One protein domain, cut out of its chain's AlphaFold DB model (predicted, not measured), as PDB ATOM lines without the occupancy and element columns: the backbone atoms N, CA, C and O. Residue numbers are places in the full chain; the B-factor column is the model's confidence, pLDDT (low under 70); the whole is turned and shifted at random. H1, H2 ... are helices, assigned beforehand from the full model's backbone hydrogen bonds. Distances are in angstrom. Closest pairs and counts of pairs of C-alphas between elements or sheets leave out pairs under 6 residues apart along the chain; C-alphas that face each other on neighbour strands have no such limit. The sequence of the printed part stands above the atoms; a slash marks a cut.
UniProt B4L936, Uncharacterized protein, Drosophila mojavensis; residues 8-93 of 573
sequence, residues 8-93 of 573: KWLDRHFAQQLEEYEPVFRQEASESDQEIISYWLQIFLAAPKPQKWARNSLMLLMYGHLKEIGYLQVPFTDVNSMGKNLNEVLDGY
ATOM      1  N   LYS A   8     254.288 199.532 266.139       94.88
ATOM      2  CA  LYS A   8     254.764 198.173 265.829       94.88
ATOM      3  C   LYS A   8     256.200 197.922 266.292       94.88
ATOM      4  O   LYS A   8     256.579 196.789 266.572       94.88
ATOM      5  N   TRP A   9     257.019 198.971 266.345       95.88
ATOM      6  CA  TRP A   9     258.399 198.873 266.803       95.88
ATOM      7  C   TRP A   9     258.480 198.688 268.321       95.88
ATOM      8  O   TRP A   9     259.320 197.923 268.783       95.88
ATOM      9  N   LEU A  10     257.576 199.313 269.087       96.00
ATOM     10  CA  LEU A  10     257.509 199.129 270.539       96.00
ATOM     11  C   LEU A  10     257.098 197.705 270.908       96.00
ATOM     12  O   LEU A  10     257.674 197.140 271.833       96.00
ATOM     13  N   ASP A  11     256.151 197.110 270.180       97.69
ATOM     14  CA  ASP A  11     255.748 195.714 270.404       97.69
ATOM     15  C   ASP A  11     256.839 194.727 270.010       97.69
ATOM     16  O   ASP A  11     257.125 193.798 270.759       97.69
ATOM     17  N   ARG A  12     257.520 194.964 268.883       97.81
ATOM     18  CA  ARG A  12     258.676 194.150 268.500       97.81
ATOM     19  C   ARG A  12     259.797 194.235 269.536       97.81
ATOM     20  O   ARG A  12     260.415 193.221 269.839       97.81
ATOM     21  N   HIS A  13     260.060 195.429 270.065       97.19
ATOM     22  CA  HIS A  13     261.065 195.607 271.108       97.19
ATOM     23  C   HIS A  13     260.674 194.872 272.393       97.19
ATOM     24  O   HIS A  13     261.509 194.183 272.963       97.19
ATOM     25  N   PHE A  14     259.405 194.944 272.797       98.06
ATOM     26  CA  PHE A  14     258.904 194.210 273.957       98.06
ATOM     27  C   PHE A  14     259.023 192.691 273.795       98.06
ATOM     28  O   PHE A  14     259.496 192.017 274.703       98.06
ATOM     29  N   ALA A  15     258.665 192.155 272.625       98.19
ATOM     30  CA  ALA A  15     258.823 190.732 272.331       98.19
ATOM     31  C   ALA A  15     260.292 190.287 272.435       98.19
ATOM     32  O   ALA A  15     260.582 189.243 273.009       98.19
ATOM     33  N   GLN A  16     261.221 191.117 271.950       98.19
ATOM     34  CA  GLN A  16     262.653 190.860 272.093       98.19
ATOM     35  C   GLN A  16     263.105 190.896 273.565       98.19
ATOM     36  O   GLN A  16     263.903 190.062 273.973       98.19
ATOM     37  N   GLN A  17     262.597 191.839 274.368       97.56
ATOM     38  CA  GLN A  17     262.897 191.898 275.804       97.56
ATOM     39  C   GLN A  17     262.380 190.662 276.546       97.56
ATOM     40  O   GLN A  17     263.066 190.160 277.428       97.56
ATOM     41  N   LEU A  18     261.190 190.168 276.196       97.62
ATOM     42  CA  LEU A  18     260.646 188.929 276.754       97.62
ATOM     43  C   LEU A  18     261.566 187.743 276.464       97.62
ATOM     44  O   LEU A  18     261.975 187.063 277.397       97.62
ATOM     45  N   GLU A  19     261.950 187.552 275.200       97.94
ATOM     46  CA  GLU A  19     262.849 186.467 274.784       97.94
ATOM     47  C   GLU A  19     264.213 186.541 275.493       97.94
ATOM     48  O   GLU A  19     264.753 185.527 275.929       97.94
ATOM     49  N   GLU A  20     264.766 187.748 275.647       97.00
ATOM     50  CA  GLU A  20     266.074 187.952 276.273       97.00
ATOM     51  C   GLU A  20     266.039 187.785 277.803       97.00
ATOM     52  O   GLU A  20     266.997 187.275 278.390       97.00
ATOM     53  N   TYR A  21     264.966 188.225 278.468       96.19
ATOM     54  CA  TYR A  21     264.923 188.318 279.933       96.19
ATOM     55  C   TYR A  21     264.222 187.145 280.610       96.19
ATOM     56  O   TYR A  21     264.488 186.889 281.782       96.19
ATOM     57  N   GLU A  22     263.398 186.383 279.892       95.06
ATOM     58  CA  GLU A  22     262.759 185.173 280.412       95.06
ATOM     59  C   GLU A  22     263.724 184.188 281.108       95.06
ATOM     60  O   GLU A  22     263.420 183.776 282.233       95.06
ATOM     61  N   PRO A  23     264.903 183.834 280.552       95.88
ATOM     62  CA  PRO A  23     265.832 182.951 281.258       95.88
ATOM     63  C   PRO A  23     266.376 183.578 282.546       95.88
ATOM     64  O   PRO A  23     266.576 182.868 283.528       95.88
ATOM     65  N   VAL A  24     266.576 184.899 282.570       94.50
ATOM     66  CA  VAL A  24     267.063 185.620 283.754       94.50
ATOM     67  C   VAL A  24     266.006 185.617 284.850       94.50
ATOM     68  O   VAL A  24     266.323 185.346 286.002       94.50
ATOM     69  N   PHE A  25     264.737 185.819 284.501       94.38
ATOM     70  CA  PHE A  25     263.642 185.768 285.469       94.38
ATOM     71  C   PHE A  25     263.492 184.386 286.100       94.38
ATOM     72  O   PHE A  25     263.262 184.290 287.298       94.38
ATOM     73  N   ARG A  26     263.682 183.309 285.328       94.38
ATOM     74  CA  ARG A  26     263.618 181.942 285.869       94.38
ATOM     75  C   ARG A  26     264.827 181.567 286.728       94.38
ATOM     76  O   ARG A  26     264.697 180.717 287.599       94.38
ATOM     77  N   GLN A  27     266.001 182.135 286.450       94.94
ATOM     78  CA  GLN A  27     267.254 181.747 287.112       94.94
ATOM     79  C   GLN A  27     267.612 182.628 288.310       94.94
ATOM     80  O   GLN A  27     268.126 182.116 289.301       94.94
ATOM     81  N   GLU A  28     267.393 183.940 288.214       93.56
ATOM     82  CA  GLU A  28     267.848 184.911 289.217       93.56
ATOM     83  C   GLU A  28     266.748 185.312 290.207       93.56
ATOM     84  O   GLU A  28     267.065 185.703 291.328       93.56
ATOM     85  N   ALA A  29     265.468 185.222 289.827       96.00
ATOM     86  CA  ALA A  29     264.377 185.630 290.705       96.00
ATOM     87  C   ALA A  29     264.025 184.537 291.726       96.00
ATOM     88  O   ALA A  29     263.960 183.349 291.392       96.00
ATOM     89  N   SER A  30     263.742 184.962 292.959       96.25
ATOM     90  CA  SER A  30     263.172 184.102 294.001       96.25
ATOM     91  C   SER A  30     261.793 183.566 293.590       96.25
ATOM     92  O   SER A  30     261.113 184.198 292.787       96.25
ATOM     93  N   GLU A  31     261.343 182.436 294.148       96.06
ATOM     94  CA  GLU A  31     260.023 181.859 293.821       96.06
ATOM     95  C   GLU A  31     258.879 182.871 294.020       96.06
ATOM     96  O   GLU A  31     258.026 183.022 293.149       96.06
ATOM     97  N   SER A  32     258.920 183.656 295.102       96.06
ATOM     98  CA  SER A  32     257.949 184.731 295.338       96.06
ATOM     99  C   SER A  32     258.022 185.847 294.294       96.06
ATOM    100  O   SER A  32     256.994 186.373 293.870       96.06
ATOM    101  N   ASP A  33     259.228 186.220 293.854       96.81
ATOM    102  CA  ASP A  33     259.380 187.221 292.797       96.81
ATOM    103  C   ASP A  33     258.909 186.672 291.446       96.81
ATOM    104  O   ASP A  33     258.362 187.430 290.655       96.81
ATOM    105  N   GLN A  34     259.069 185.373 291.172       97.19
ATOM    106  CA  GLN A  34     258.601 184.753 289.928       97.19
ATOM    107  C   GLN A  34     257.083 184.873 289.769       97.19
ATOM    108  O   GLN A  34     256.609 185.185 288.674       97.19
ATOM    109  N   GLU A  35     256.320 184.709 290.853       96.94
ATOM    110  CA  GLU A  35     254.872 184.938 290.846       96.94
ATOM    111  C   GLU A  35     254.541 186.401 290.517       96.94
ATOM    112  O   GLU A  35     253.748 186.671 289.608       96.94
ATOM    113  N   ILE A  36     255.214 187.351 291.173       97.31
ATOM    114  CA  ILE A  36     255.036 188.791 290.925       97.31
ATOM    115  C   ILE A  36     255.394 189.144 289.473       97.31
ATOM    116  O   ILE A  36     254.637 189.851 288.804       97.31
ATOM    117  N   ILE A  37     256.513 188.626 288.959       97.50
ATOM    118  CA  ILE A  37     256.948 188.810 287.567       97.50
ATOM    119  C   ILE A  37     255.877 188.278 286.624       97.50
ATOM    120  O   ILE A  37     255.487 188.988 285.701       97.50
ATOM    121  N   SER A  38     255.365 187.066 286.858       97.44
ATOM    122  CA  SER A  38     254.343 186.467 285.997       97.44
ATOM    123  C   SER A  38     253.101 187.358 285.882       97.44
ATOM    124  O   SER A  38     252.589 187.566 284.780       97.44
ATOM    125  N   TYR A  39     252.689 187.982 286.989       97.81
ATOM    126  CA  TYR A  39     251.560 188.903 287.026       97.81
ATOM    127  C   TYR A  39     251.852 190.206 286.264       97.81
ATOM    128  O   TYR A  39     251.059 190.639 285.425       97.81
ATOM    129  N   TRP A  40     253.029 190.805 286.466       98.12
ATOM    130  CA  TRP A  40     253.445 191.993 285.710       98.12
ATOM    131  C   TRP A  40     253.576 191.728 284.210       98.12
ATOM    132  O   TRP A  40     253.194 192.580 283.408       98.12
ATOM    133  N   LEU A  41     254.050 190.548 283.808       97.69
ATOM    134  CA  LEU A  41     254.118 190.168 282.399       97.69
ATOM    135  C   LEU A  41     252.724 190.081 281.766       97.69
ATOM    136  O   LEU A  41     252.560 190.519 280.628       97.69
ATOM    137  N   GLN A  42     251.709 189.610 282.498       98.06
ATOM    138  CA  GLN A  42     250.320 189.643 282.025       98.06
ATOM    139  C   GLN A  42     249.823 191.081 281.825       98.06
ATOM    140  O   GLN A  42     249.260 191.395 280.774       98.06
ATOM    141  N   ILE A  43     250.099 191.981 282.778       98.00
ATOM    142  CA  ILE A  43     249.758 193.409 282.656       98.00
ATOM    143  C   ILE A  43     250.462 194.029 281.440       98.00
ATOM    144  O   ILE A  43     249.852 194.764 280.663       98.00
ATOM    145  N   PHE A  44     251.743 193.719 281.233       98.06
ATOM    146  CA  PHE A  44     252.514 194.225 280.101       98.06
ATOM    147  C   PHE A  44     251.988 193.712 278.759       98.06
ATOM    148  O   PHE A  44     251.902 194.486 277.801       98.06
ATOM    149  N   LEU A  45     251.590 192.443 278.680       97.56
ATOM    150  CA  LEU A  45     250.957 191.874 277.489       97.56
ATOM    151  C   LEU A  45     249.608 192.546 277.184       97.56
ATOM    152  O   LEU A  45     249.299 192.774 276.015       97.56
ATOM    153  N   ALA A  46     248.848 192.923 278.215       98.00
ATOM    154  CA  ALA A  46     247.559 193.607 278.095       98.00
ATOM    155  C   ALA A  46     247.661 195.139 277.914       98.00
ATOM    156  O   ALA A  46     246.637 195.815 277.776       98.00
ATOM    157  N   ALA A  47     248.869 195.714 277.915       98.00
ATOM    158  CA  ALA A  47     249.053 197.161 277.932       98.00
ATOM    159  C   ALA A  47     248.464 197.849 276.677       98.00
ATOM    160  O   ALA A  47     248.836 197.511 275.544       98.00
ATOM    161  N   PRO A  48     247.602 198.873 276.838       97.62
ATOM    162  CA  PRO A  48     247.003 199.570 275.709       97.62
ATOM    163  C   PRO A  48     248.041 200.435 274.979       97.62
ATOM    164  O   PRO A  48     249.075 200.822 275.525       97.62
ATOM    165  N   LYS A  49     247.733 200.813 273.732       96.50
ATOM    166  CA  LYS A  49     248.599 201.626 272.857       96.50
ATOM    167  C   LYS A  49     249.312 202.815 273.539       96.50
ATOM    168  O   LYS A  49     250.533 202.897 273.391       96.50
ATOM    169  N   PRO A  50     248.638 203.709 274.293       96.81
ATOM    170  CA  PRO A  50     249.300 204.857 274.927       96.81
ATOM    171  C   PRO A  50     250.251 204.486 276.078       96.81
ATOM    172  O   PRO A  50     250.985 205.346 276.554       96.81
ATOM    173  N   GLN A  51     250.252 203.234 276.538       97.94
ATOM    174  CA  GLN A  51     251.077 202.754 277.652       97.94
ATOM    175  C   GLN A  51     252.241 201.857 277.199       97.94
ATOM    176  O   GLN A  51     253.068 201.459 278.015       97.94
ATOM    177  N   LYS A  52     252.366 201.564 275.896       97.31
ATOM    178  CA  LYS A  52     253.426 200.687 275.357       97.31
ATOM    179  C   LYS A  52     254.841 201.198 275.631       97.31
ATOM    180  O   LYS A  52     255.766 200.402 275.758       97.31
ATOM    181  N   TRP A  53     255.022 202.514 275.725       97.12
ATOM    182  CA  TRP A  53     256.320 203.089 276.077       97.12
ATOM    183  C   TRP A  53     256.664 202.817 277.544       97.12
ATOM    184  O   TRP A  53     257.748 202.312 277.830       97.12
ATOM    185  N   ALA A  54     255.717 203.062 278.457       97.81
ATOM    186  CA  ALA A  54     255.906 202.763 279.870       97.81
ATOM    187  C   ALA A  54     256.091 201.266 280.128       97.81
ATOM    188  O   ALA A  54     256.992 200.903 280.874       97.81
ATOM    189  N   ARG A  55     255.337 200.401 279.436       98.06
ATOM    190  CA  ARG A  55     255.548 198.945 279.436       98.06
ATOM    191  C   ARG A  55     257.010 198.582 279.172       98.06
ATOM    192  O   ARG A  55     257.623 197.882 279.969       98.06
ATOM    193  N   ASN A  56     257.580 199.062 278.066       98.00
ATOM    194  CA  ASN A  56     258.948 198.704 277.677       98.00
ATOM    195  C   ASN A  56     259.986 199.232 278.683       98.00
ATOM    196  O   ASN A  56     260.970 198.551 278.975       98.00
ATOM    197  N   SER A  57     259.759 200.429 279.228       97.88
ATOM    198  CA  SER A  57     260.604 201.033 280.263       97.88
ATOM    199  C   SER A  57     260.528 200.275 281.593       97.88
ATOM    200  O   SER A  57     261.562 200.004 282.199       97.88
ATOM    201  N   LEU A  58     259.332 199.873 282.030       98.12
ATOM    202  CA  LEU A  58     259.132 199.066 283.235       98.12
ATOM    203  C   LEU A  58     259.718 197.660 283.077       98.12
ATOM    204  O   LEU A  58     260.300 197.144 284.025       98.12
ATOM    205  N   MET A  59     259.667 197.074 281.877       97.88
ATOM    206  CA  MET A  59     260.340 195.804 281.584       97.88
ATOM    207  C   MET A  59     261.862 195.901 281.787       97.88
ATOM    208  O   MET A  59     262.459 195.025 282.412       97.88
ATOM    209  N   LEU A  60     262.496 196.991 281.323       97.56
ATOM    210  CA  LEU A  60     263.922 197.249 281.585       97.56
ATOM    211  C   LEU A  60     264.205 197.438 283.072       97.56
ATOM    212  O   LEU A  60     265.225 196.964 283.568       97.56
ATOM    213  N   LEU A  61     263.320 198.142 283.775       97.38
ATOM    214  CA  LEU A  61     263.481 198.408 285.197       97.38
ATOM    215  C   LEU A  61     263.387 197.121 286.025       97.38
ATOM    216  O   LEU A  61     264.220 196.892 286.897       97.38
ATOM    217  N   MET A  62     262.422 196.258 285.702       97.62
ATOM    218  CA  MET A  62     262.243 194.950 286.330       97.62
ATOM    219  C   MET A  62     263.486 194.080 286.136       97.62
ATOM    220  O   MET A  62     264.017 193.524 287.096       97.62
ATOM    221  N   TYR A  63     264.010 194.042 284.908       97.44
ATOM    222  CA  TYR A  63     265.269 193.369 284.602       97.44
ATOM    223  C   TYR A  63     266.453 193.947 285.391       97.44
ATOM    224  O   TYR A  63     267.249 193.194 285.949       97.44
ATOM    225  N   GLY A  64     266.558 195.276 285.483       96.19
ATOM    226  CA  GLY A  64     267.597 195.950 286.261       96.19
ATOM    227  C   GLY A  64     267.551 195.592 287.748       96.19
ATOM    228  O   GLY A  64     268.590 195.302 288.332       96.19
ATOM    229  N   HIS A  65     266.358 195.545 288.350       96.12
ATOM    230  CA  HIS A  65     266.190 195.157 289.753       96.12
ATOM    231  C   HIS A  65     266.693 193.733 290.016       96.12
ATOM    232  O   HIS A  65     267.489 193.520 290.929       96.12
ATOM    233  N   LEU A  66     266.297 192.774 289.180       95.81
ATOM    234  CA  LEU A  66     266.719 191.382 289.339       95.81
ATOM    235  C   LEU A  66     268.227 191.230 289.134       95.81
ATOM    236  O   LEU A  66     268.905 190.656 289.978       95.81
ATOM    237  N   LYS A  67     268.774 191.852 288.090       94.81
ATOM    238  CA  LYS A  67     270.193 191.725 287.757       94.81
ATOM    239  C   LYS A  67     271.132 192.421 288.744       94.81
ATOM    240  O   LYS A  67     272.234 191.939 289.001       94.81
ATOM    241  N   GLU A  68     270.762 193.606 289.227       93.31
ATOM    242  CA  GLU A  68     271.645 194.430 290.064       93.31
ATOM    243  C   GLU A  68     271.417 194.211 291.559       93.31
ATOM    244  O   GLU A  68     272.370 194.255 292.339       93.31
ATOM    245  N   ILE A  69     270.164 193.990 291.957       93.50
ATOM    246  CA  ILE A  69     269.754 193.897 293.360       93.50
ATOM    247  C   ILE A  69     269.493 192.439 293.761       93.50
ATOM    248  O   ILE A  69     269.720 192.078 294.917       93.50
ATOM    249  N   GLY A  70     269.053 191.598 292.820       94.25
ATOM    250  CA  GLY A  70     268.699 190.196 293.062       94.25
ATOM    251  C   GLY A  70     267.257 189.975 293.523       94.25
ATOM    252  O   GLY A  70     266.897 188.845 293.826       94.25
ATOM    253  N   TYR A  71     266.443 191.028 293.623       95.19
ATOM    254  CA  TYR A  71     265.035 190.943 294.026       95.19
ATOM    255  C   TYR A  71     264.243 192.143 293.508       95.19
ATOM    256  O   TYR A  71     264.813 193.189 293.174       95.19
ATOM    257  N   LEU A  72     262.917 192.011 293.452       96.69
ATOM    258  CA  LEU A  72     262.046 193.099 293.026       96.69
ATOM    259  C   LEU A  72     261.811 194.123 294.144       96.69
ATOM    260  O   LEU A  72     261.615 193.800 295.311       96.69
ATOM    261  N   GLN A  73     261.792 195.397 293.762       96.56
ATOM    262  CA  GLN A  73     261.399 196.515 294.620       96.56
ATOM    263  C   GLN A  73     260.223 197.279 294.009       96.56
ATOM    264  O   GLN A  73     259.815 197.011 292.876       96.56
ATOM    265  N   VAL A  74     259.712 198.266 294.749       96.44
ATOM    266  CA  VAL A  74     258.737 199.251 294.259       96.44
ATOM    267  C   VAL A  74     259.237 199.815 292.913       96.44
ATOM    268  O   VAL A  74     260.409 200.186 292.820       96.44
ATOM    269  N   PRO A  75     258.407 199.826 291.854       97.62
ATOM    270  CA  PRO A  75     256.949 199.700 291.900       97.62
ATOM    271  C   PRO A  75     256.406 198.264 291.880       97.62
ATOM    272  O   PRO A  75     255.221 198.074 292.122       97.62
ATOM    273  N   PHE A  76     257.229 197.249 291.620       97.88
ATOM    274  CA  PHE A  76     256.728 195.907 291.307       97.88
ATOM    275  C   PHE A  76     256.117 195.173 292.503       97.88
ATOM    276  O   PHE A  76     255.187 194.391 292.328       97.88
ATOM    277  N   THR A  77     256.617 195.441 293.708       97.00
ATOM    278  CA  THR A  77     256.140 194.809 294.947       97.00
ATOM    279  C   THR A  77     254.941 195.516 295.579       97.00
ATOM    280  O   THR A  77     254.351 194.993 296.521       97.00
ATOM    281  N   ASP A  78     254.556 196.698 295.088       97.00
ATOM    282  CA  ASP A  78     253.390 197.416 295.597       97.00
ATOM    283  C   ASP A  78     252.120 196.944 294.882       97.00
ATOM    284  O   ASP A  78     251.897 197.242 293.708       97.00
ATOM    285  N   VAL A  79     251.246 196.255 295.616       94.50
ATOM    286  CA  VAL A  79     249.959 195.749 295.110       94.50
ATOM    287  C   VAL A  79     249.084 196.886 294.565       94.50
ATOM    288  O   VAL A  79     248.355 196.704 293.592       94.50
ATOM    289  N   ASN A  80     249.208 198.100 295.116       96.38
ATOM    290  CA  ASN A  80     248.459 199.258 294.623       96.38
ATOM    291  C   ASN A  80     248.939 199.731 293.246       96.38
ATOM    292  O   ASN A  80     248.238 200.500 292.591       96.38
ATOM    293  N   SER A  81     250.133 199.329 292.812       96.94
ATOM    294  CA  SER A  81     250.698 199.705 291.515       96.94
ATOM    295  C   SER A  81     250.220 198.801 290.377       96.94
ATOM    296  O   SER A  81     250.195 199.240 289.231       96.94
ATOM    297  N   MET A  82     249.756 197.586 290.678       93.50
ATOM    298  CA  MET A  82     249.335 196.602 289.674       93.50
ATOM    299  C   MET A  82     248.043 196.973 288.920       93.50
ATOM    300  O   MET A  82     247.848 196.546 287.788       93.50
ATOM    301  N   GLY A  83     247.166 197.789 289.514       93.56
ATOM    302  CA  GLY A  83     245.925 198.258 288.876       93.56
ATOM    303  C   GLY A  83     246.017 199.649 288.240       93.56
ATOM    304  O   GLY A  83     245.022 200.155 287.724       93.56
ATOM    305  N   LYS A  84     247.179 200.305 288.322       97.50
ATOM    306  CA  LYS A  84     247.355 201.688 287.865       97.50
ATOM    307  C   LYS A  84     247.733 201.755 286.393       97.50
ATOM    308  O   LYS A  84     248.207 200.797 285.787       97.50
ATOM    309  N   ASN A  85     247.561 202.941 285.818       98.19
ATOM    310  CA  ASN A  85     248.069 203.239 284.487       98.19
ATOM    311  C   ASN A  85     249.601 203.096 284.479       98.19
ATOM    312  O   ASN A  85     250.272 203.703 285.311       98.19
ATOM    313  N   LEU A  86     250.170 202.344 283.530       98.44
ATOM    314  CA  LEU A  86     251.620 202.106 283.499       98.44
ATOM    315  C   LEU A  86     252.442 203.398 283.400       98.44
ATOM    316  O   LEU A  86     253.552 203.448 283.924       98.44
ATOM    317  N   ASN A  87     251.904 204.444 282.762       98.25
ATOM    318  CA  ASN A  87     252.570 205.745 282.720       98.25
ATOM    319  C   ASN A  87     252.640 206.370 284.122       98.25
ATOM    320  O   ASN A  87     253.700 206.832 284.514       98.25
ATOM    321  N   GLU A  88     251.566 206.294 284.917       98.06
ATOM    322  CA  GLU A  88     251.559 206.789 286.304       98.06
ATOM    323  C   GLU A  88     252.496 205.983 287.205       98.06
ATOM    324  O   GLU A  88     253.169 206.548 288.062       98.06
ATOM    325  N   VAL A  89     252.559 204.662 287.003       98.25
ATOM    326  CA  VAL A  89     253.495 203.790 287.729       98.25
ATOM    327  C   VAL A  89     254.938 204.194 287.430       98.25
ATOM    328  O   VAL A  89     255.755 204.290 288.344       98.25
ATOM    329  N   LEU A  90     255.250 204.452 286.158       97.81
ATOM    330  CA  LEU A  90     256.583 204.871 285.742       97.81
ATOM    331  C   LEU A  90     256.916 206.295 286.212       97.81
ATOM    332  O   LEU A  90     258.018 206.521 286.701       97.81
ATOM    333  N   ASP A  91     255.980 207.236 286.106       97.25
ATOM    334  CA  ASP A  91     256.166 208.630 286.525       97.25
ATOM    335  C   ASP A  91     256.283 208.756 288.053       97.25
ATOM    336  O   ASP A  91     257.007 209.612 288.561       97.25
ATOM    337  N   GLY A  92     255.597 207.881 288.795       96.56
ATOM    338  CA  GLY A  92     255.687 207.785 290.252       96.56
ATOM    339  C   GLY A  92     256.964 207.112 290.756       96.56
ATOM    340  O   GLY A  92     257.238 207.139 291.957       96.56
ATOM    341  N   TYR A  93     257.761 206.509 289.871       96.56
ATOM    342  CA  TYR A  93     258.993 205.841 290.260       96.56
ATOM    343  C   TYR A  93     260.114 206.854 290.523       96.56
ATOM    344  O   TYR A  93     260.689 207.448 289.613       96.56
TER     345      TYR A  93
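Overview. This is residues 8 to 93 of the 573 residues of an uncharacterized protein of Drosophila mojavensis (UniProt B4L936). What is the picture? Three long helices, H1, H2 and H3, make an up-and-down bundle, each running against the one before, their centres a triangle; residues 70 to 85 and short H4 cover the side away from H1. What is printed? There are 86 residues with four named helices, H1 to H4 in chain order; the class is all helix. It is compact, radius of gyration of the C-alphas 11.9 A, spanning 31 by 27 by 19 A.

Arrangement. What touches residues 8 to 28, H1? H3, residues 49 to 69, touches H1 at a shallow tilt of 24 degrees; the closest C-alphas, Phe 14 and Asn 56, are 5.8 A apart. H2, residues 31 to 45, only just touches residues 25 to 26 of H1, a hairpin with 3 C-alpha pairs within 8 A, the closest Phe 25 and Gln 34 at 6.8 A. Where is residues 86 to 91, H4? It touches residues 51 to 58 of H3, closest C-alphas Ala 54 and Asn 87, 5.3 A. Are backbone O i to N i+4 pairs within hydrogen-bond range? Every pair is in H2 and H4, and 15 of 17 in H1 and in H3.

Along the chain. How long are the helices? H1 is 29.9 A, H2 21.2 A, H3 30.5 A and H4 8.5 A. Where are the ends? C-alpha 8 is at (254.764, 198.173, 265.829) and C-alpha 91 at (256.166, 208.630, 286.525).

Size, cuts and confidence. Is there a cut? The printed part has no cut. Which link is long? H3 to H4.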